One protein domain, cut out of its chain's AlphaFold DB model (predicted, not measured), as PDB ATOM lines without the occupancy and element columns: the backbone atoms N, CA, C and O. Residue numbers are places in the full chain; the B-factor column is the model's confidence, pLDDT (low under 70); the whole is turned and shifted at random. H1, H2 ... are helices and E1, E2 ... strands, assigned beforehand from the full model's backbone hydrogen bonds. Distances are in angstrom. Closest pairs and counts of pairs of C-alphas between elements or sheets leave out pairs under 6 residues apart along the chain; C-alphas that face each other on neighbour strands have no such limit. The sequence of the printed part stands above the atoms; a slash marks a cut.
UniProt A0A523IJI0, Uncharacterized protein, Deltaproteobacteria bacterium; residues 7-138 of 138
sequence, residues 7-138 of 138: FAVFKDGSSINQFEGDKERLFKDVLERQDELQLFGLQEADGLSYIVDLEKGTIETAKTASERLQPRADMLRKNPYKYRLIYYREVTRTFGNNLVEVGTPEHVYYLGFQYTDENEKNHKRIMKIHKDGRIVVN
ATOM      1  N   PHE A   7     184.860 166.244 134.648       94.31
ATOM      2  CA  PHE A   7     185.369 167.145 133.619       94.31
ATOM      3  C   PHE A   7     186.868 167.396 133.828       94.31
ATOM      4  O   PHE A   7     187.382 167.298 134.944       94.31
ATOM      5  N   ALA A   8     187.566 167.733 132.750       95.50
ATOM      6  CA  ALA A   8     188.985 168.053 132.731       95.50
ATOM      7  C   ALA A   8     189.215 169.352 131.951       95.50
ATOM      8  O   ALA A   8     188.607 169.555 130.900       95.50
ATOM      9  N   VAL A   9     190.104 170.210 132.451       94.44
ATOM     10  CA  VAL A   9     190.576 171.423 131.770       94.44
ATOM     11  C   VAL A   9     192.090 171.343 131.654       94.44
ATOM     12  O   VAL A   9     192.781 171.035 132.629       94.44
ATOM     13  N   PHE A  10     192.599 171.613 130.461       92.69
ATOM     14  CA  PHE A  10     194.016 171.535 130.138       92.69
ATOM     15  C   PHE A  10     194.625 172.934 130.036       92.69
ATOM     16  O   PHE A  10     193.926 173.926 129.834       92.69
ATOM     17  N   LYS A  11     195.952 173.012 130.152       89.31
ATOM     18  CA  LYS A  11     196.723 174.268 130.126       89.31
ATOM     19  C   LYS A  11     196.564 175.072 128.831       89.31
ATOM     20  O   LYS A  11     196.799 176.274 128.831       89.31
ATOM     21  N   ASP A  12     196.184 174.420 127.734       89.94
ATOM     22  CA  ASP A  12     195.883 175.061 126.446       89.94
ATOM     23  C   ASP A  12     194.480 175.704 126.399       89.94
ATOM     24  O   ASP A  12     194.095 176.280 125.383       89.94
ATOM     25  N   GLY A  13     193.705 175.604 127.486       88.19
ATOM     26  CA  GLY A  13     192.327 176.080 127.585       88.19
ATOM     27  C   GLY A  13     191.286 175.107 127.026       88.19
ATOM     28  O   GLY A  13     190.087 175.372 127.140       88.19
ATOM     29  N   SER A  14     191.702 173.979 126.442       92.81
ATOM     30  CA  SER A  14     190.776 172.928 126.019       92.81
ATOM     31  C   SER A  14     190.156 172.227 127.229       92.81
ATOM     32  O   SER A  14     190.712 172.209 128.330       92.81
ATOM     33  N   SER A  15     188.979 171.634 127.029       94.00
ATOM     34  CA  SER A  15     188.298 170.860 128.064       94.00
ATOM     35  C   SER A  15     187.693 169.583 127.499       94.00
ATOM     36  O   SER A  15     187.360 169.512 126.316       94.00
ATOM     37  N   ILE A  16     187.580 168.571 128.355       94.06
ATOM     38  CA  ILE A  16     186.890 167.313 128.065       94.06
ATOM     39  C   ILE A  16     185.873 167.088 129.177       94.06
ATOM     40  O   ILE A  16     186.220 167.119 130.358       94.06
ATOM     41  N   ASN A  17     184.627 166.823 128.799       93.50
ATOM     42  CA  ASN A  17     183.581 166.394 129.722       93.50
ATOM     43  C   ASN A  17     183.382 164.881 129.600       93.50
ATOM     44  O   ASN A  17     183.533 164.327 128.510       93.50
ATOM     45  N   GLN A  18     183.000 164.213 130.693       94.19
ATOM     46  CA  GLN A  18     182.668 162.787 130.649       94.19
ATOM     47  C   GLN A  18     181.550 162.507 129.645       94.19
ATOM     48  O   GLN A  18     181.592 161.490 128.964       94.19
ATOM     49  N   PHE A  19     180.563 163.400 129.552       92.44
ATOM     50  CA  PHE A  19     179.429 163.253 128.651       92.44
ATOM     51  C   PHE A  19     179.352 164.420 127.668       92.44
ATOM     52  O   PHE A  19     179.370 165.586 128.064       92.44
ATOM     53  N   GLU A  20     179.227 164.087 126.386       88.56
ATOM     54  CA  GLU A  20     178.977 165.015 125.281       88.56
ATOM     55  C   GLU A  20     177.709 164.552 124.550       88.56
ATOM     56  O   GLU A  20     177.756 163.722 123.637       88.56
ATOM     57  N   GLY A  21     176.550 165.046 124.999       86.12
ATOM     58  CA  GLY A  21     175.253 164.499 124.591       86.12
ATOM     59  C   GLY A  21     175.113 163.050 125.060       86.12
ATOM     60  O   GLY A  21     175.305 162.763 126.238       86.12
ATOM     61  N   ASP A  22     174.838 162.136 124.130       88.19
ATOM     62  CA  ASP A  22     174.675 160.704 124.425       88.19
ATOM     63  C   ASP A  22     176.000 159.919 124.439       88.19
ATOM     64  O   ASP A  22     176.009 158.703 124.632       88.19
ATOM     65  N   LYS A  23     177.136 160.586 124.190       90.88
ATOM     66  CA  LYS A  23     178.453 159.938 124.140       90.88
ATOM     67  C   LYS A  23     179.176 160.073 125.471       90.88
ATOM     68  O   LYS A  23     179.329 161.179 125.983       90.88
ATOM     69  N   GLU A  24     179.686 158.954 125.975       92.94
ATOM     70  CA  GLU A  24     180.591 158.914 127.124       92.94
ATOM     71  C   GLU A  24     182.055 158.874 126.655       92.94
ATOM     72  O   GLU A  24     182.439 158.027 125.844       92.94
ATOM     73  N   ARG A  25     182.876 159.788 127.174       92.62
ATOM     74  CA  ARG A  25     184.337 159.787 127.045       92.62
ATOM     75  C   ARG A  25     184.949 158.872 128.093       92.62
ATOM     76  O   ARG A  25     184.463 158.775 129.222       92.62
ATOM     77  N   LEU A  26     186.053 158.218 127.744       92.00
ATOM     78  CA  LEU A  26     186.760 157.365 128.691       92.00
ATOM     79  C   LEU A  26     187.744 158.205 129.496       92.00
ATOM     80  O   LEU A  26     188.421 159.079 128.968       92.00
ATOM     81  N   PHE A  27     187.913 157.874 130.776       91.94
ATOM     82  CA  PHE A  27     188.901 158.553 131.620       91.94
ATOM     83  C   PHE A  27     190.343 158.417 131.089       91.94
ATOM     84  O   PHE A  27     191.205 159.240 131.393       91.94
ATOM     85  N   LYS A  28     190.608 157.413 130.240       93.88
ATOM     86  CA  LYS A  28     191.883 157.265 129.526       93.88
ATOM     87  C   LYS A  28     192.248 158.521 128.721       93.88
ATOM     88  O   LYS A  28     193.418 158.883 128.713       93.88
ATOM     89  N   ASP A  29     191.264 159.209 128.145       92.44
ATOM     90  CA  ASP A  29     191.472 160.421 127.342       92.44
ATOM     91  C   ASP A  29     192.092 161.558 128.185       92.44
ATOM     92  O   ASP A  29     192.866 162.372 127.687       92.44
ATOM     93  N   VAL A  30     191.799 161.585 129.491       94.06
ATOM     94  CA  VAL A  30     192.415 162.511 130.455       94.06
ATOM     95  C   VAL A  30     193.830 162.055 130.817       94.06
ATOM     96  O   VAL A  30     194.751 162.869 130.855       94.06
ATOM     97  N   LEU A  31     194.019 160.753 131.060       92.25
ATOM     98  CA  LEU A  31     195.316 160.183 131.448       92.25
ATOM     99  C   LEU A  31     196.381 160.319 130.355       92.25
ATOM    100  O   LEU A  31     197.552 160.519 130.672       92.25
ATOM    101  N   GLU A  32     195.990 160.245 129.082       94.81
ATOM    102  CA  GLU A  32     196.890 160.466 127.942       94.81
ATOM    103  C   GLU A  32     197.442 161.902 127.899       94.81
ATOM    104  O   GLU A  32     198.524 162.124 127.361       94.81
ATOM    105  N   ARG A  33     196.748 162.859 128.529       94.44
ATOM    106  CA  ARG A  33     197.118 164.283 128.613       94.44
ATOM    107  C   ARG A  33     197.395 164.748 130.047       94.44
ATOM    108  O   ARG A  33     197.303 165.935 130.355       94.44
ATOM    109  N   GLN A  34     197.757 163.829 130.943       91.62
ATOM    110  CA  GLN A  34     197.982 164.095 132.371       91.62
ATOM    111  C   GLN A  34     198.945 165.270 132.636       91.62
ATOM    112  O   GLN A  34     198.726 166.043 133.563       91.62
ATOM    113  N   ASP A  35     200.008 165.411 131.840       91.44
ATOM    114  CA  ASP A  35     201.018 166.466 132.023       91.44
ATOM    115  C   ASP A  35     200.515 167.863 131.613       91.44
ATOM    116  O   ASP A  35     201.035 168.892 132.068       91.44
ATOM    117  N   GLU A  36     199.474 167.906 130.785       93.25
ATOM    118  CA  GLU A  36     198.778 169.117 130.347       93.25
ATOM    119  C   GLU A  36     197.564 169.437 131.224       93.25
ATOM    120  O   GLU A  36     196.983 170.512 131.089       93.25
ATOM    121  N   LEU A  37     197.172 168.524 132.113       94.25
ATOM    122  CA  LEU A  37     195.999 168.674 132.958       94.25
ATOM    123  C   LEU A  37     196.215 169.806 133.970       94.25
ATOM    124  O   LEU A  37     197.175 169.793 134.742       94.25
ATOM    125  N   GLN A  38     195.312 170.783 133.958       91.62
ATOM    126  CA  GLN A  38     195.306 171.910 134.885       91.62
ATOM    127  C   GLN A  38     194.267 171.681 135.980       91.62
ATOM    128  O   GLN A  38     194.605 171.672 137.160       91.62
ATOM    129  N   LEU A  39     193.014 171.440 135.583       93.56
ATOM    130  CA  LEU A  39     191.906 171.190 136.497       93.56
ATOM    131  C   LEU A  39     191.265 169.843 136.189       93.56
ATOM    132  O   LEU A  39     191.073 169.483 135.027       93.56
ATOM    133  N   PHE A  40     190.853 169.137 137.229       95.56
ATOM    134  CA  PHE A  40     189.960 167.993 137.102       95.56
ATOM    135  C   PHE A  40     188.891 168.080 138.172       95.56
ATOM    136  O   PHE A  40     189.196 168.368 139.329       95.56
ATOM    137  N   GLY A  41     187.643 167.818 137.811       93.69
ATOM    138  CA  GLY A  41     186.564 167.916 138.771       93.69
ATOM    139  C   GLY A  41     185.422 166.959 138.530       93.69
ATOM    140  O   GLY A  41     185.324 166.310 137.494       93.69
ATOM    141  N   LEU A  42     184.569 166.884 139.541       93.44
ATOM    142  CA  LEU A  42     183.317 166.149 139.564       93.44
ATOM    143  C   LEU A  42     182.186 167.149 139.755       93.44
ATOM    144  O   LEU A  42     182.309 168.031 140.603       93.44
ATOM    145  N   GLN A  43     181.107 167.020 138.991       89.69
ATOM    146  CA  GLN A  43     180.012 167.986 139.008       89.69
ATOM    147  C   GLN A  43     178.681 167.329 139.380       89.69
ATOM    148  O   GLN A  43     178.306 166.310 138.810       89.69
ATOM    149  N   GLU A  44     177.960 167.930 140.323       86.88
ATOM    150  CA  GLU A  44     176.574 167.601 140.645       86.88
ATOM    151  C   GLU A  44     175.596 168.234 139.655       86.88
ATOM    152  O   GLU A  44     175.870 169.260 139.029       86.88
ATOM    153  N   ALA A  45     174.402 167.648 139.560       80.12
ATOM    154  CA  ALA A  45     173.323 168.181 138.732       80.12
ATOM    155  C   ALA A  45     172.853 169.580 139.178       80.12
ATOM    156  O   ALA A  45     172.333 170.335 138.361       80.12
ATOM    157  N   ASP A  46     173.038 169.932 140.454       78.81
ATOM    158  CA  ASP A  46     172.686 171.244 141.011       78.81
ATOM    159  C   ASP A  46     173.767 172.322 140.773       78.81
ATOM    160  O   ASP A  46     173.582 173.482 141.144       78.81
ATOM    161  N   GLY A  47     174.885 171.949 140.138       78.94
ATOM    162  CA  GLY A  47     175.997 172.833 139.805       78.94
ATOM    163  C   GLY A  47     177.172 172.801 140.787       78.94
ATOM    164  O   GLY A  47     178.235 173.330 140.438       78.94
ATOM    165  N   LEU A  48     177.050 172.159 141.958       85.31
ATOM    166  CA  LEU A  48     178.181 171.993 142.875       85.31
ATOM    167  C   LEU A  48     179.301 171.194 142.196       85.31
ATOM    168  O   LEU A  48     179.086 170.122 141.641       85.31
ATOM    169  N   SER A  49     180.515 171.732 142.222       89.44
ATOM    170  CA  SER A  49     181.700 171.107 141.644       89.44
ATOM    171  C   SER A  49     182.736 170.824 142.727       89.44
ATOM    172  O   SER A  49     183.026 171.696 143.546       89.44
ATOM    173  N   TYR A  50     183.333 169.640 142.685       91.06
ATOM    174  CA  TYR A  50     184.513 169.253 143.456       91.06
ATOM    175  C   TYR A  50     185.710 169.299 142.517       91.06
ATOM    176  O   TYR A  50     185.700 168.595 141.512       91.06
ATOM    177  N   ILE A  51     186.706 170.134 142.791       92.25
ATOM    178  CA  ILE A  51     187.749 170.477 141.819       92.25
ATOM    179  C   ILE A  51     189.122 170.256 142.435       92.25
ATOM    180  O   ILE A  51     189.379 170.658 143.566       92.25
ATOM    181  N   VAL A  52     190.004 169.628 141.669       92.69
ATOM    182  CA  VAL A  52     191.442 169.577 141.909       92.69
ATOM    183  C   VAL A  52     192.111 170.525 140.932       92.69
ATOM    184  O   VAL A  52     191.975 170.353 139.721       92.69
ATOM    185  N   ASP A  53     192.854 171.488 141.467       91.19
ATOM    186  CA  ASP A  53     193.735 172.363 140.701       91.19
ATOM    187  C   ASP A  53     195.167 171.834 140.839       91.19
ATOM    188  O   ASP A  53     195.780 171.910 141.907       91.19
ATOM    189  N   LEU A  54     195.682 171.235 139.765       90.69
ATOM    190  CA  LEU A  54     197.027 170.660 139.710       90.69
ATOM    191  C   LEU A  54     198.104 171.710 139.440       90.69
ATOM    192  O   LEU A  54     199.283 171.396 139.555       90.69
ATOM    193  N   GLU A  55     197.738 172.936 139.077       86.81
ATOM    194  CA  GLU A  55     198.690 174.039 138.968       86.81
ATOM    195  C   GLU A  55     198.969 174.637 140.350       86.81
ATOM    196  O   GLU A  55     200.118 174.920 140.692       86.81
ATOM    197  N   LYS A  56     197.922 174.772 141.171       84.38
ATOM    198  CA  LYS A  56     198.015 175.311 142.535       84.38
ATOM    199  C   LYS A  56     198.219 174.247 143.613       84.38
ATOM    200  O   LYS A  56     198.559 174.597 144.740       84.38
ATOM    201  N   GLY A  57     197.987 172.972 143.300       87.31
ATOM    202  CA  GLY A  57     198.017 171.889 144.280       87.31
ATOM    203  C   GLY A  57     196.903 172.017 145.318       87.31
ATOM    204  O   GLY A  57     197.160 171.899 146.516       87.31
ATOM    205  N   THR A  58     195.671 172.295 144.887       85.62
ATOM    206  CA  THR A  58     194.527 172.508 145.788       85.62
ATOM    207  C   THR A  58     193.354 171.588 145.467       85.62
ATOM    208  O   THR A  58     193.227 171.069 144.360       85.62
ATOM    209  N   ILE A  59     192.495 171.366 146.469       88.56
ATOM    210  CA  ILE A  59     191.183 170.736 146.292       88.56
ATOM    211  C   ILE A  59     190.134 171.696 146.843       88.56
ATOM    212  O   ILE A  59     190.245 172.138 147.990       88.56
ATOM    213  N   GLU A  60     189.128 172.018 146.042       86.12
ATOM    214  CA  GLU A  60     188.097 172.995 146.371       86.12
ATOM    215  C   GLU A  60     186.697 172.505 146.003       86.12
ATOM    216  O   GLU A  60     186.510 171.576 145.218       86.12
ATOM    217  N   THR A  61     185.701 173.142 146.610       85.25
ATOM    218  CA  THR A  61     184.289 172.971 146.271       85.25
ATOM    219  C   THR A  61     183.747 174.310 145.816       85.25
ATOM    220  O   THR A  61     183.887 175.288 146.550       85.25
ATOM    221  N   ALA A  62     183.107 174.359 144.656       78.25
ATOM    222  CA  ALA A  62     182.579 175.595 144.094       78.25
ATOM    223  C   ALA A  62     181.175 175.362 143.537       78.25
ATOM    224  O   ALA A  62     180.975 174.446 142.739       78.25
ATOM    225  N   LYS A  63     180.207 176.196 143.928       67.75
ATOM    226  CA  LYS A  63     178.859 176.202 143.336       67.75
ATOM    227  C   LYS A  63     178.769 177.135 142.136       67.75
ATOM    228  O   LYS A  63     177.951 176.922 141.249       67.75
ATOM    229  N   THR A  64     179.616 178.161 142.088       59.25
ATOM    230  CA  THR A  64     179.658 179.123 140.977       59.25
ATOM    231  C   THR A  64     181.056 179.225 140.375       59.25
ATOM    232  O   THR A  64     182.054 178.990 141.052       59.25
ATOM    233  N   ALA A  65     181.155 179.614 139.099       52.25
ATOM    234  CA  ALA A  65     182.447 179.840 138.438       52.25
ATOM    235  C   ALA A  65     183.310 180.891 139.166       52.25
ATOM    236  O   ALA A  65     184.530 180.783 139.185       52.25
ATOM    237  N   SER A  66     182.670 181.865 139.816       49.12
ATOM    238  CA  SER A  66     183.290 182.897 140.655       49.12
ATOM    239  C   SER A  66     183.898 182.364 141.960       49.12
ATOM    240  O   SER A  66     184.858 182.944 142.461       49.12
ATOM    241  N   GLU A  67     183.386 181.256 142.505       50.44
ATOM    242  CA  GLU A  67     183.951 180.595 143.693       50.44
ATOM    243  C   GLU A  67     185.159 179.708 143.360       50.44
ATOM    244  O   GLU A  67     186.003 179.507 144.226       50.44
ATOM    245  N   ARG A  68     185.310 179.267 142.098       52.41
ATOM    246  CA  ARG A  68     186.485 178.516 141.584       52.41
ATOM    247  C   ARG A  68     187.795 179.326 141.590       52.41
ATOM    248  O   ARG A  68     188.836 178.853 141.153       52.41
ATOM    249  N   LEU A  69     187.734 180.599 141.987       42.38
ATOM    250  CA  LEU A  69     188.847 181.550 141.932       42.38
ATOM    251  C   LEU A  69     189.421 181.897 143.311       42.38
ATOM    252  O   LEU A  69     190.366 182.683 143.372       42.38
ATOM    253  N   GLN A  70     188.885 181.350 144.409       38.72
ATOM    254  CA  GLN A  70     189.354 181.676 145.760       38.72
ATOM    255  C   GLN A  70     190.175 180.531 146.370       38.72
ATOM    256  O   GLN A  70     189.618 179.665 147.047       38.72
ATOM    257  N   PRO A  71     191.510 180.525 146.190       42.53
ATOM    258  CA  PRO A  71     192.362 179.587 146.903       42.53
ATOM    259  C   PRO A  71     192.233 179.820 148.414       42.53
ATOM    260  O   PRO A  71     192.292 180.957 148.890       42.53
ATOM    261  N   ARG A  72     192.078 178.739 149.188       42.59
ATOM    262  CA  ARG A  72     192.157 178.823 150.652       42.59
ATOM    263  C   ARG A  72     193.552 179.306 151.072       42.59
ATOM    264  O   ARG A  72     194.568 178.915 150.498       42.59
ATOM    265  N   ALA A  73     193.587 180.178 152.078       41.25
ATOM    266  CA  ALA A  73     194.784 180.896 152.524       41.25
ATOM    267  C   ALA A  73     195.883 180.005 153.151       41.25
ATOM    268  O   ALA A  73     196.983 180.485 153.416       41.25
ATOM    269  N   ASP A  74     195.620 178.717 153.382       42.66
ATOM    270  CA  ASP A  74     196.521 177.766 154.041       42.66
ATOM    271  C   ASP A  74     197.583 177.135 153.115       42.66
ATOM    272  O   ASP A  74     198.430 176.379 153.590       42.66
ATOM    273  N   MET A  75     197.612 177.470 151.817       47.50
ATOM    274  CA  MET A  75     198.518 176.848 150.829       47.50
ATOM    275  C   MET A  75     199.462 177.826 150.101       47.50
ATOM    276  O   MET A  75     199.778 177.666 148.927       47.50
ATOM    277  N   LEU A  76     200.004 178.817 150.815       41.75
ATOM    278  CA  LEU A  76     201.036 179.743 150.311       41.75
ATOM    279  C   LEU A  76     202.469 179.163 150.343       41.75
ATOM    280  O   LEU A  76     203.410 179.841 150.760       41.75
ATOM    281  N   ARG A  77     202.686 177.924 149.883       50.28
ATOM    282  CA  ARG A  77     204.044 177.468 149.519       50.28
ATOM    283  C   ARG A  77     204.155 177.398 148.001       50.28
ATOM    284  O   ARG A  77     203.691 176.453 147.380       50.28
ATOM    285  N   LYS A  78     204.796 178.423 147.429       53.34
ATOM    286  CA  LYS A  78     205.142 178.595 146.006       53.34
ATOM    287  C   LYS A  78     206.188 177.581 145.499       53.34
ATOM    288  O   LYS A  78     207.116 177.972 144.797       53.34
ATOM    289  N   ASN A  79     206.088 176.306 145.856       56.00
ATOM    290  CA  ASN A  79     206.903 175.285 145.205       56.00
ATOM    291  C   ASN A  79     206.047 174.647 144.106       56.00
ATOM    292  O   ASN A  79     205.050 174.006 144.439       56.00
ATOM    293  N   PRO A  80     206.379 174.834 142.814       73.44
ATOM    294  CA  PRO A  80     205.638 174.219 141.722       73.44
ATOM    295  C   PRO A  80     206.014 172.738 141.651       73.44
ATOM    296  O   PRO A  80     206.827 172.323 140.824       73.44
ATOM    297  N   TYR A  81     205.482 171.927 142.565       83.94
ATOM    298  CA  TYR A  81     205.632 170.484 142.451       83.94
ATOM    299  C   TYR A  81     204.862 169.989 141.224       83.94
ATOM    300  O   TYR A  81     203.837 170.549 140.833       83.94
ATOM    301  N   LYS A  82     205.335 168.899 140.614       88.81
ATOM    302  CA  LYS A  82     204.566 168.209 139.578       88.81
ATOM    303  C   LYS A  82     203.459 167.400 140.255       88.81
ATOM    304  O   LYS A  82     203.694 166.284 140.716       88.81
ATOM    305  N   TYR A  83     202.264 167.976 140.324       92.06
ATOM    306  CA  TYR A  83     201.100 167.310 140.895       92.06
ATOM    307  C   TYR A  83     200.505 166.297 139.913       92.06
ATOM    308  O   TYR A  83     200.313 166.572 138.730       92.06
ATOM    309  N   ARG A  84     200.179 165.108 140.417       93.75
ATOM    310  CA  ARG A  84     199.516 164.040 139.667       93.75
ATOM    311  C   ARG A  84     198.126 163.796 140.242       93.75
ATOM    312  O   ARG A  84     198.000 163.510 141.427       93.75
ATOM    313  N   LEU A  85     197.104 163.860 139.390       96.19
ATOM    314  CA  LEU A  85     195.719 163.516 139.717       96.19
ATOM    315  C   LEU A  85     195.602 162.145 140.406       96.19
ATOM    316  O   LEU A  85     196.211 161.158 139.984       96.19
ATOM    317  N   ILE A  86     194.748 162.095 141.423       95.44
ATOM    318  CA  ILE A  86     194.160 160.884 141.983       95.44
ATOM    319  C   ILE A  86     192.658 160.963 141.717       95.44
ATOM    320  O   ILE A  86     191.991 161.877 142.198       95.44
ATOM    321  N   TYR A  87     192.125 159.994 140.979       95.06
ATOM    322  CA  TYR A  87     190.688 159.836 140.794       95.06
ATOM    323  C   TYR A  87     190.322 158.357 140.731       95.06
ATOM    324  O   TYR A  87     190.903 157.599 139.952       95.06
ATOM    325  N   TYR A  88     189.360 157.949 141.552       93.38
ATOM    326  CA  TYR A  88     188.713 156.647 141.451       93.38
ATOM    327  C   TYR A  88     187.332 156.678 142.109       93.38
ATOM    328  O   TYR A  88     187.020 157.555 142.919       93.38
ATOM    329  N   ARG A  89     186.497 155.696 141.764       91.25
ATOM    330  CA  ARG A  89     185.203 155.466 142.409       91.25
ATOM    331  C   ARG A  89     185.169 154.088 143.045       91.25
ATOM    332  O   ARG A  89     185.586 153.106 142.434       91.25
ATOM    333  N   GLU A  90     184.622 154.027 144.241       91.81
ATOM    334  CA  GLU A  90     184.265 152.795 144.926       91.81
ATOM    335  C   GLU A  90     182.777 152.532 144.683       91.81
ATOM    336  O   GLU A  90     181.953 153.449 144.753       91.81
ATOM    337  N   VAL A  91     182.445 151.292 144.321       90.44
ATOM    338  CA  VAL A  91     181.066 150.860 144.082       90.44
ATOM    339  C   VAL A  91     180.796 149.641 144.944       90.44
ATOM    340  O   VAL A  91     181.283 148.550 144.644       90.44
ATOM    341  N   THR A  92     180.000 149.826 145.989       90.69
ATOM    342  CA  THR A  92     179.597 148.744 146.885       90.69
ATOM    343  C   THR A  92     178.250 148.210 146.430       90.69
ATOM    344  O   THR A  92     177.270 148.950 146.331       90.69
ATOM    345  N   ARG A  93     178.212 146.911 146.125       91.56
ATOM    346  CA  ARG A  93     177.005 146.187 145.716       91.56
ATOM    347  C   ARG A  93     176.681 145.122 146.747       91.56
ATOM    348  O   ARG A  93     177.578 144.427 147.221       91.56
ATOM    349  N   THR A  94     175.402 144.970 147.054       92.75
ATOM    350  CA  THR A  94     174.911 143.924 147.948       92.75
ATOM    351  C   THR A  94     174.220 142.855 147.119       92.75
ATOM    352  O   THR A  94     173.379 143.163 146.279       92.75
ATOM    353  N   PHE A  95     174.570 141.593 147.350       93.19
ATOM    354  CA  PHE A  95     173.972 140.449 146.667       93.19
ATOM    355  C   PHE A  95     173.214 139.590 147.677       93.19
ATOM    356  O   PHE A  95     173.715 139.320 148.768       93.19
ATOM    357  N   GLY A  96     171.997 139.183 147.320       91.12
ATOM    358  CA  GLY A  96     171.192 138.257 148.113       91.12
ATOM    359  C   GLY A  96     171.598 136.795 147.903       91.12
ATOM    360  O   GLY A  96     172.510 136.480 147.139       91.12
ATOM    361  N   ASN A  97     170.853 135.881 148.529       87.19
ATOM    362  CA  ASN A  97     171.162 134.441 148.555       87.19
ATOM    363  C   ASN A  97     171.243 133.763 147.172       87.19
ATOM    364  O   ASN A  97     171.880 132.725 147.047       87.19
ATOM    365  N   ASN A  98     170.647 134.354 146.130       91.62
ATOM    366  CA  ASN A  98     170.664 133.826 144.760       91.62
ATOM    367  C   ASN A  98     171.644 134.572 143.835       91.62
ATOM    368  O   ASN A  98     171.466 134.540 142.621       91.62
ATOM    369  N   LEU A  99     172.619 135.308 144.389       86.56
ATOM    370  CA  LEU A  99     173.523 136.204 143.639       86.56
ATOM    371  C   LEU A  99     172.796 137.300 142.841       86.56
ATOM    372  O   LEU A  99     173.372 137.934 141.960       86.56
ATOM    373  N   VAL A 100     171.529 137.550 143.166       90.06
ATOM    374  CA  VAL A 100     170.770 138.678 142.633       90.06
ATOM    375  C   VAL A 100     171.171 139.918 143.421       90.06
ATOM    376  O   VAL A 100     171.201 139.882 144.652       90.06
ATOM    377  N   GLU A 101     171.504 140.998 142.719       88.75
ATOM    378  CA  GLU A 101     171.801 142.288 143.340       88.75
ATOM    379  C   GLU A 101     170.550 142.809 144.065       88.75
ATOM    380  O   GLU A 101     169.455 142.837 143.501       88.75
ATOM    381  N   VAL A 102     170.706 143.180 145.334       92.06
ATOM    382  CA  VAL A 102     169.626 143.675 146.190       92.06
ATOM    383  C   VAL A 102     169.948 145.103 146.613       92.06
ATOM    384  O   VAL A 102     171.044 145.391 147.089       92.06
ATOM    385  N   GLY A 103     168.962 145.991 146.494       87.31
ATOM    386  CA  GLY A 103     169.103 147.399 146.859       87.31
ATOM    387  C   GLY A 103     169.740 148.249 145.757       87.31
ATOM    388  O   GLY A 103     169.810 147.855 144.598       87.31
ATOM    389  N   THR A 104     170.147 149.468 146.117       84.19
ATOM    390  CA  THR A 104     170.841 150.394 145.209       84.19
ATOM    391  C   THR A 104     172.329 150.411 145.552       84.19
ATOM    392  O   THR A 104     172.638 150.603 146.728       84.19
ATOM    393  N   PRO A 105     173.241 150.296 144.570       87.00
ATOM    394  CA  PRO A 105     174.671 150.442 144.812       87.00
ATOM    395  C   PRO A 105     175.025 151.731 145.545       87.00
ATOM    396  O   PRO A 105     174.520 152.817 145.224       87.00
ATOM    397  N   GLU A 106     175.940 151.608 146.498       88.00
ATOM    398  CA  GLU A 106     176.578 152.760 147.114       88.00
ATOM    399  C   GLU A 106     177.769 153.186 146.256       88.00
ATOM    400  O   GLU A 106     178.583 152.364 145.832       88.00
ATOM    401  N   HIS A 107     177.849 154.486 145.989       88.50
ATOM    402  CA  HIS A 107     178.930 155.096 145.233       88.50
ATOM    403  C   HIS A 107     179.659 156.090 146.125       88.50
ATOM    404  O   HIS A 107     179.035 156.990 146.693       88.50
ATOM    405  N   VAL A 108     180.977 155.946 146.200       91.81
ATOM    406  CA  VAL A 108     181.866 156.894 146.871       91.81
ATOM    407  C   VAL A 108     182.957 157.297 145.894       91.81
ATOM    408  O   VAL A 108     183.568 156.446 145.245       91.81
ATOM    409  N   TYR A 109     183.203 158.596 145.780       93.00
ATOM    410  CA  TYR A 109     184.200 159.139 144.866       93.00
ATOM    411  C   TYR A 109     185.400 159.631 145.657       93.00
ATOM    412  O   TYR A 109     185.258 160.215 146.730       93.00
ATOM    413  N   TYR A 110     186.582 159.390 145.113       94.56
ATOM    414  CA  TYR A 110     187.839 159.843 145.678       94.56
ATOM    415  C   TYR A 110     188.535 160.699 144.636       94.56
ATOM    416  O   TYR A 110     188.749 160.263 143.503       94.56
ATOM    417  N   LEU A 111     188.854 161.924 145.026       95.06
ATOM    418  CA  LEU A 111     189.385 162.954 144.154       95.06
ATOM    419  C   LEU A 111     190.528 163.673 144.869       95.06
ATOM    420  O   LEU A 111     190.386 164.065 146.021       95.06
ATOM    421  N   GLY A 112     191.664 163.864 144.211       94.81
ATOM    422  CA  GLY A 112     192.787 164.546 144.832       94.81
ATOM    423  C   GLY A 112     194.038 164.582 143.979       94.81
ATOM    424  O   GLY A 112     193.981 164.449 142.759       94.81
ATOM    425  N   PHE A 113     195.182 164.744 144.628       94.19
ATOM    426  CA  PHE A 113     196.472 164.781 143.955       94.19
ATOM    427  C   PHE A 113     197.579 164.183 144.821       94.19
ATOM    428  O   PHE A 113     197.465 164.077 146.044       94.19
ATOM    429  N   GLN A 114     198.674 163.819 144.167       94.81
ATOM    430  CA  GLN A 114     199.934 163.434 144.793       94.81
ATOM    431  C   GLN A 114     201.097 164.233 144.214       94.81
ATOM    432  O   GLN A 114     201.049 164.641 143.054       94.81
ATOM    433  N   TYR A 115     202.145 164.416 145.006       93.25
ATOM    434  CA  TYR A 115     203.412 164.986 144.564       93.25
ATOM    435  C   TYR A 115     204.564 164.462 145.423       93.25
ATOM    436  O   TYR A 115     204.357 163.993 146.543       93.25
ATOM    437  N   THR A 116     205.779 164.557 144.897       92.19
ATOM    438  CA  THR A 116     207.011 164.249 145.628       92.19
ATOM    439  C   THR A 116     207.682 165.563 146.020       92.19
ATOM    440  O   THR A 116     207.818 166.448 145.175       92.19
ATOM    441  N   ASP A 117     208.041 165.714 147.295       88.88
ATOM    442  CA  ASP A 117     208.739 166.906 147.784       88.88
ATOM    443  C   ASP A 117     210.254 166.859 147.516       88.88
ATOM    444  O   ASP A 117     210.798 165.876 147.011       88.88
ATOM    445  N   GLU A 118     210.950 167.938 147.866       89.50
ATOM    446  CA  GLU A 118     212.405 168.077 147.742       89.50
ATOM    447  C   GLU A 118     213.219 167.065 148.566       89.50
ATOM    448  O   GLU A 118     214.409 166.900 148.319       89.50
ATOM    449  N   ASN A 119     212.594 166.384 149.532       92.19
ATOM    450  CA  ASN A 119     213.209 165.345 150.358       92.19
ATOM    451  C   ASN A 119     212.822 163.935 149.880       92.19
ATOM    452  O   ASN A 119     212.916 162.983 150.659       92.19
ATOM    453  N   GLU A 120     212.326 163.812 148.646       91.88
ATOM    454  CA  GLU A 120     211.837 162.567 148.042       91.88
ATOM    455  C   GLU A 120     210.648 161.931 148.786       91.88
ATOM    456  O   GLU A 120     210.330 160.752 148.603       91.88
ATOM    457  N   LYS A 121     209.936 162.699 149.621       92.56
ATOM    458  CA  LYS A 121     208.743 162.204 150.314       92.56
ATOM    459  C   LYS A 121     207.519 162.372 149.435       92.56
ATOM    460  O   LYS A 121     207.260 163.440 148.885       92.56
ATOM    461  N   ASN A 122     206.726 161.311 149.354       92.81
ATOM    462  CA  ASN A 122     205.455 161.330 148.646       92.81
ATOM    463  C   ASN A 122     204.345 161.867 149.545       92.81
ATOM    464  O   ASN A 122     204.059 161.315 150.610       92.81
ATOM    465  N   HIS A 123     203.682 162.909 149.063       90.56
ATOM    466  CA  HIS A 123     202.523 163.524 149.686       90.56
ATOM    467  C   HIS A 123     201.294 163.242 148.837       90.56
ATOM    468  O   HIS A 123     201.351 163.278 147.608       90.56
ATOM    469  N   LYS A 124     200.169 162.980 149.495       93.50
ATOM    470  CA  LYS A 124     198.864 162.850 148.849       93.50
ATOM    471  C   LYS A 124     197.836 163.648 149.630       93.50
ATOM    472  O   LYS A 124     197.898 163.675 150.856       93.50
ATOM    473  N   ARG A 125     196.897 164.255 148.915       90.69
ATOM    474  CA  ARG A 125     195.671 164.814 149.483       90.69
ATOM    475  C   ARG A 125     194.492 164.255 148.723       90.69
ATOM    476  O   ARG A 125     194.519 164.239 147.494       90.69
ATOM    477  N   ILE A 126     193.494 163.760 149.444       92.94
ATOM    478  CA  ILE A 126     192.342 163.070 148.869       92.94
ATOM    479  C   ILE A 126     191.071 163.556 149.559       92.94
ATOM    480  O   ILE A 126     190.893 163.429 150.767       92.94
ATOM    481  N   MET A 127     190.150 164.057 148.752       91.50
ATOM    482  CA  MET A 127     188.767 164.305 149.109       91.50
ATOM    483  C   MET A 127     187.932 163.059 148.811       91.50
ATOM    484  O   MET A 127     187.895 162.570 147.682       91.50
ATOM    485  N   LYS A 128     187.251 162.551 149.834       92.94
ATOM    486  CA  LYS A 128     186.239 161.501 149.759       92.94
ATOM    487  C   LYS A 128     184.858 162.151 149.717       92.94
ATOM    488  O   LYS A 128     184.527 162.933 150.607       92.94
ATOM    489  N   ILE A 129     184.068 161.807 148.707       90.94
ATOM    490  CA  ILE A 129     182.748 162.378 148.430       90.94
ATOM    491  C   ILE A 129     181.720 161.248 148.487       90.94
ATOM    492  O   ILE A 129     181.776 160.294 147.702       90.94
ATOM    493  N   HIS A 130     180.804 161.340 149.446       86.00
ATOM    494  CA  HIS A 130     179.704 160.398 149.616       86.00
ATOM    495  C   HIS A 130     178.473 160.829 148.808       86.00
ATOM    496  O   HIS A 130     178.297 161.999 148.482       86.00
ATOM    497  N   LYS A 131     177.588 159.872 148.513       74.38
ATOM    498  CA  LYS A 131     176.342 160.104 147.761       74.38
ATOM    499  C   LYS A 131     175.375 161.092 148.435       74.38
ATOM    500  O   LYS A 131     174.540 161.672 147.755       74.38
ATOM    501  N   ASP A 132     175.468 161.260 149.750       74.12
ATOM    502  CA  ASP A 132     174.685 162.218 150.542       74.12
ATOM    503  C   ASP A 132     175.283 163.640 150.539       74.12
ATOM    504  O   ASP A 132     174.821 164.503 151.283       74.12
ATOM    505  N   GLY A 133     176.328 163.884 149.740       70.62
ATOM    506  CA  GLY A 133     177.037 165.162 149.676       70.62
ATOM    507  C   GLY A 133     178.030 165.377 150.824       70.62
ATOM    508  O   GLY A 133     178.688 166.417 150.878       70.62
ATOM    509  N   ARG A 134     178.188 164.413 151.745       79.88
ATOM    510  CA  ARG A 134     179.184 164.497 152.821       79.88
ATOM    511  C   ARG A 134     180.598 164.370 152.257       79.88
ATOM    512  O   ARG A 134     180.898 163.470 151.471       79.88
ATOM    513  N   ILE A 135     181.486 165.232 152.747       79.62
ATOM    514  CA  ILE A 135     182.878 165.330 152.304       79.62
ATOM    515  C   ILE A 135     183.818 165.034 153.471       79.62
ATOM    516  O   ILE A 135     183.628 165.551 154.572       79.62
ATOM    517  N   VAL A 136     184.867 164.253 153.218       80.38
ATOM    518  CA  VAL A 136     185.997 164.061 154.138       80.38
ATOM    519  C   VAL A 136     187.290 164.333 153.372       80.38
ATOM    520  O   VAL A 136     187.498 163.743 152.318       80.38
ATOM    521  N   VAL A 137     188.155 165.218 153.871       76.31
ATOM    522  CA  VAL A 137     189.451 165.536 153.241       76.31
ATOM    523  C   VAL A 137     190.572 164.978 154.110       76.31
ATOM    524  O   VAL A 137     190.637 165.318 155.291       76.31
ATOM    525  N   ASN A 138     191.431 164.144 153.519       65.25
ATOM    526  CA  ASN A 138     192.591 163.510 154.151       65.25
ATOM    527  C   ASN A 138     193.893 163.880 153.439       65.25
ATOM    528  O   ASN A 138     193.871 164.021 152.193       65.25
TER     529      ASN A 138
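This is residues 7 to 138 of the 138 residues of an uncharacterized protein of Deltaproteobacteria bacterium (UniProt A0A523IJI0). Two antiparallel sheets lie partly face to face as a sandwich, with E3, E4 and E5 opposite E6, E7 and E8, while E1 and E2 extend the first sheet beyond the second; the long hairpin E6 and E7, with its link of residues 93 to 105, reaches far out to one end of the longest axis. The short helix H1 only grazes the first sheet. The printed part has 132 residues, with the named elements E1, E2, H1, E3, E4, E5, E6, E7, E8 and E9 along the chain; the sheets run E2 E1 E3 E4 E5 and E6 E7 E8 E9. The class is mostly strand, though under half of the residues are in named elements. The whole is only just compact, close to loose, with a radius of gyration of the C-alphas of 16.7 A, and elongated, spanning 56 by 36 by 28 A.

E1, residues 7 to 10, begins at C-alpha 7 (185.369, 167.145, 133.619). E2 is residues 15 to 17, H1 residues 28 to 31, E3 residues 37 to 43 at 17.1 A, E4 residues 49 to 53 and E5 residues 58 to 62. E6, residues 84 to 92, is 26.1 A long; E7, residues 106 to 116, is 32.6 A; E8, residues 122 to 130, is 25.8 A. E9, residues 135 to 137, ends at C-alpha 137 (189.451, 165.536, 153.241).

In the first sheet, twisted, N 8 and O 16 of the hairpin E1 and E2 are 2.8 A apart, within hydrogen-bond range. So are N 9 and O 39 of E1 and E3, 2.8 A, N 42 and O 50 of E3 and E4, 2.8 A, and N 51 and O 60 of E4 and E5, 2.8 A. E2, H1 and E3 form a split strand-helix-strand unit, two strands running the same way with E1 between them, its crossover right-handed. H1 grazes this sheet with residues 29 to 31; it is too short for any O i to N i+4 pair, and its 1 O i to N i+3 pair is within range. E3 E4 E5 form a meander, each strand the antiparallel neighbour of the one before, and so do E6 E7 E8 E9 in the other twisted sheet. There N 86 and O 112 of E6 and E7 are 2.8 A apart, N 127 and O 111 of E7 and E8 2.7 A, and N 128 and O 136 of E8 and E9 2.8 A. Across the sandwich the closest C-alphas of E4 and E7 are those of Val 52 and Gly 112, 6.0 A. E4 and E8 are near each other; E1 and E7 are apart.

The two C-alphas farthest apart are those of Lys 78 and Asn 98, 56.5 A. The printed part has no cut. The long links are E5 to E6, 21 residues from one sheet to the other, and E6 to E7, 13 residues. The mean pLDDT of the printed part is 84.3; residues 63 to 79 and residue 138 are under 70.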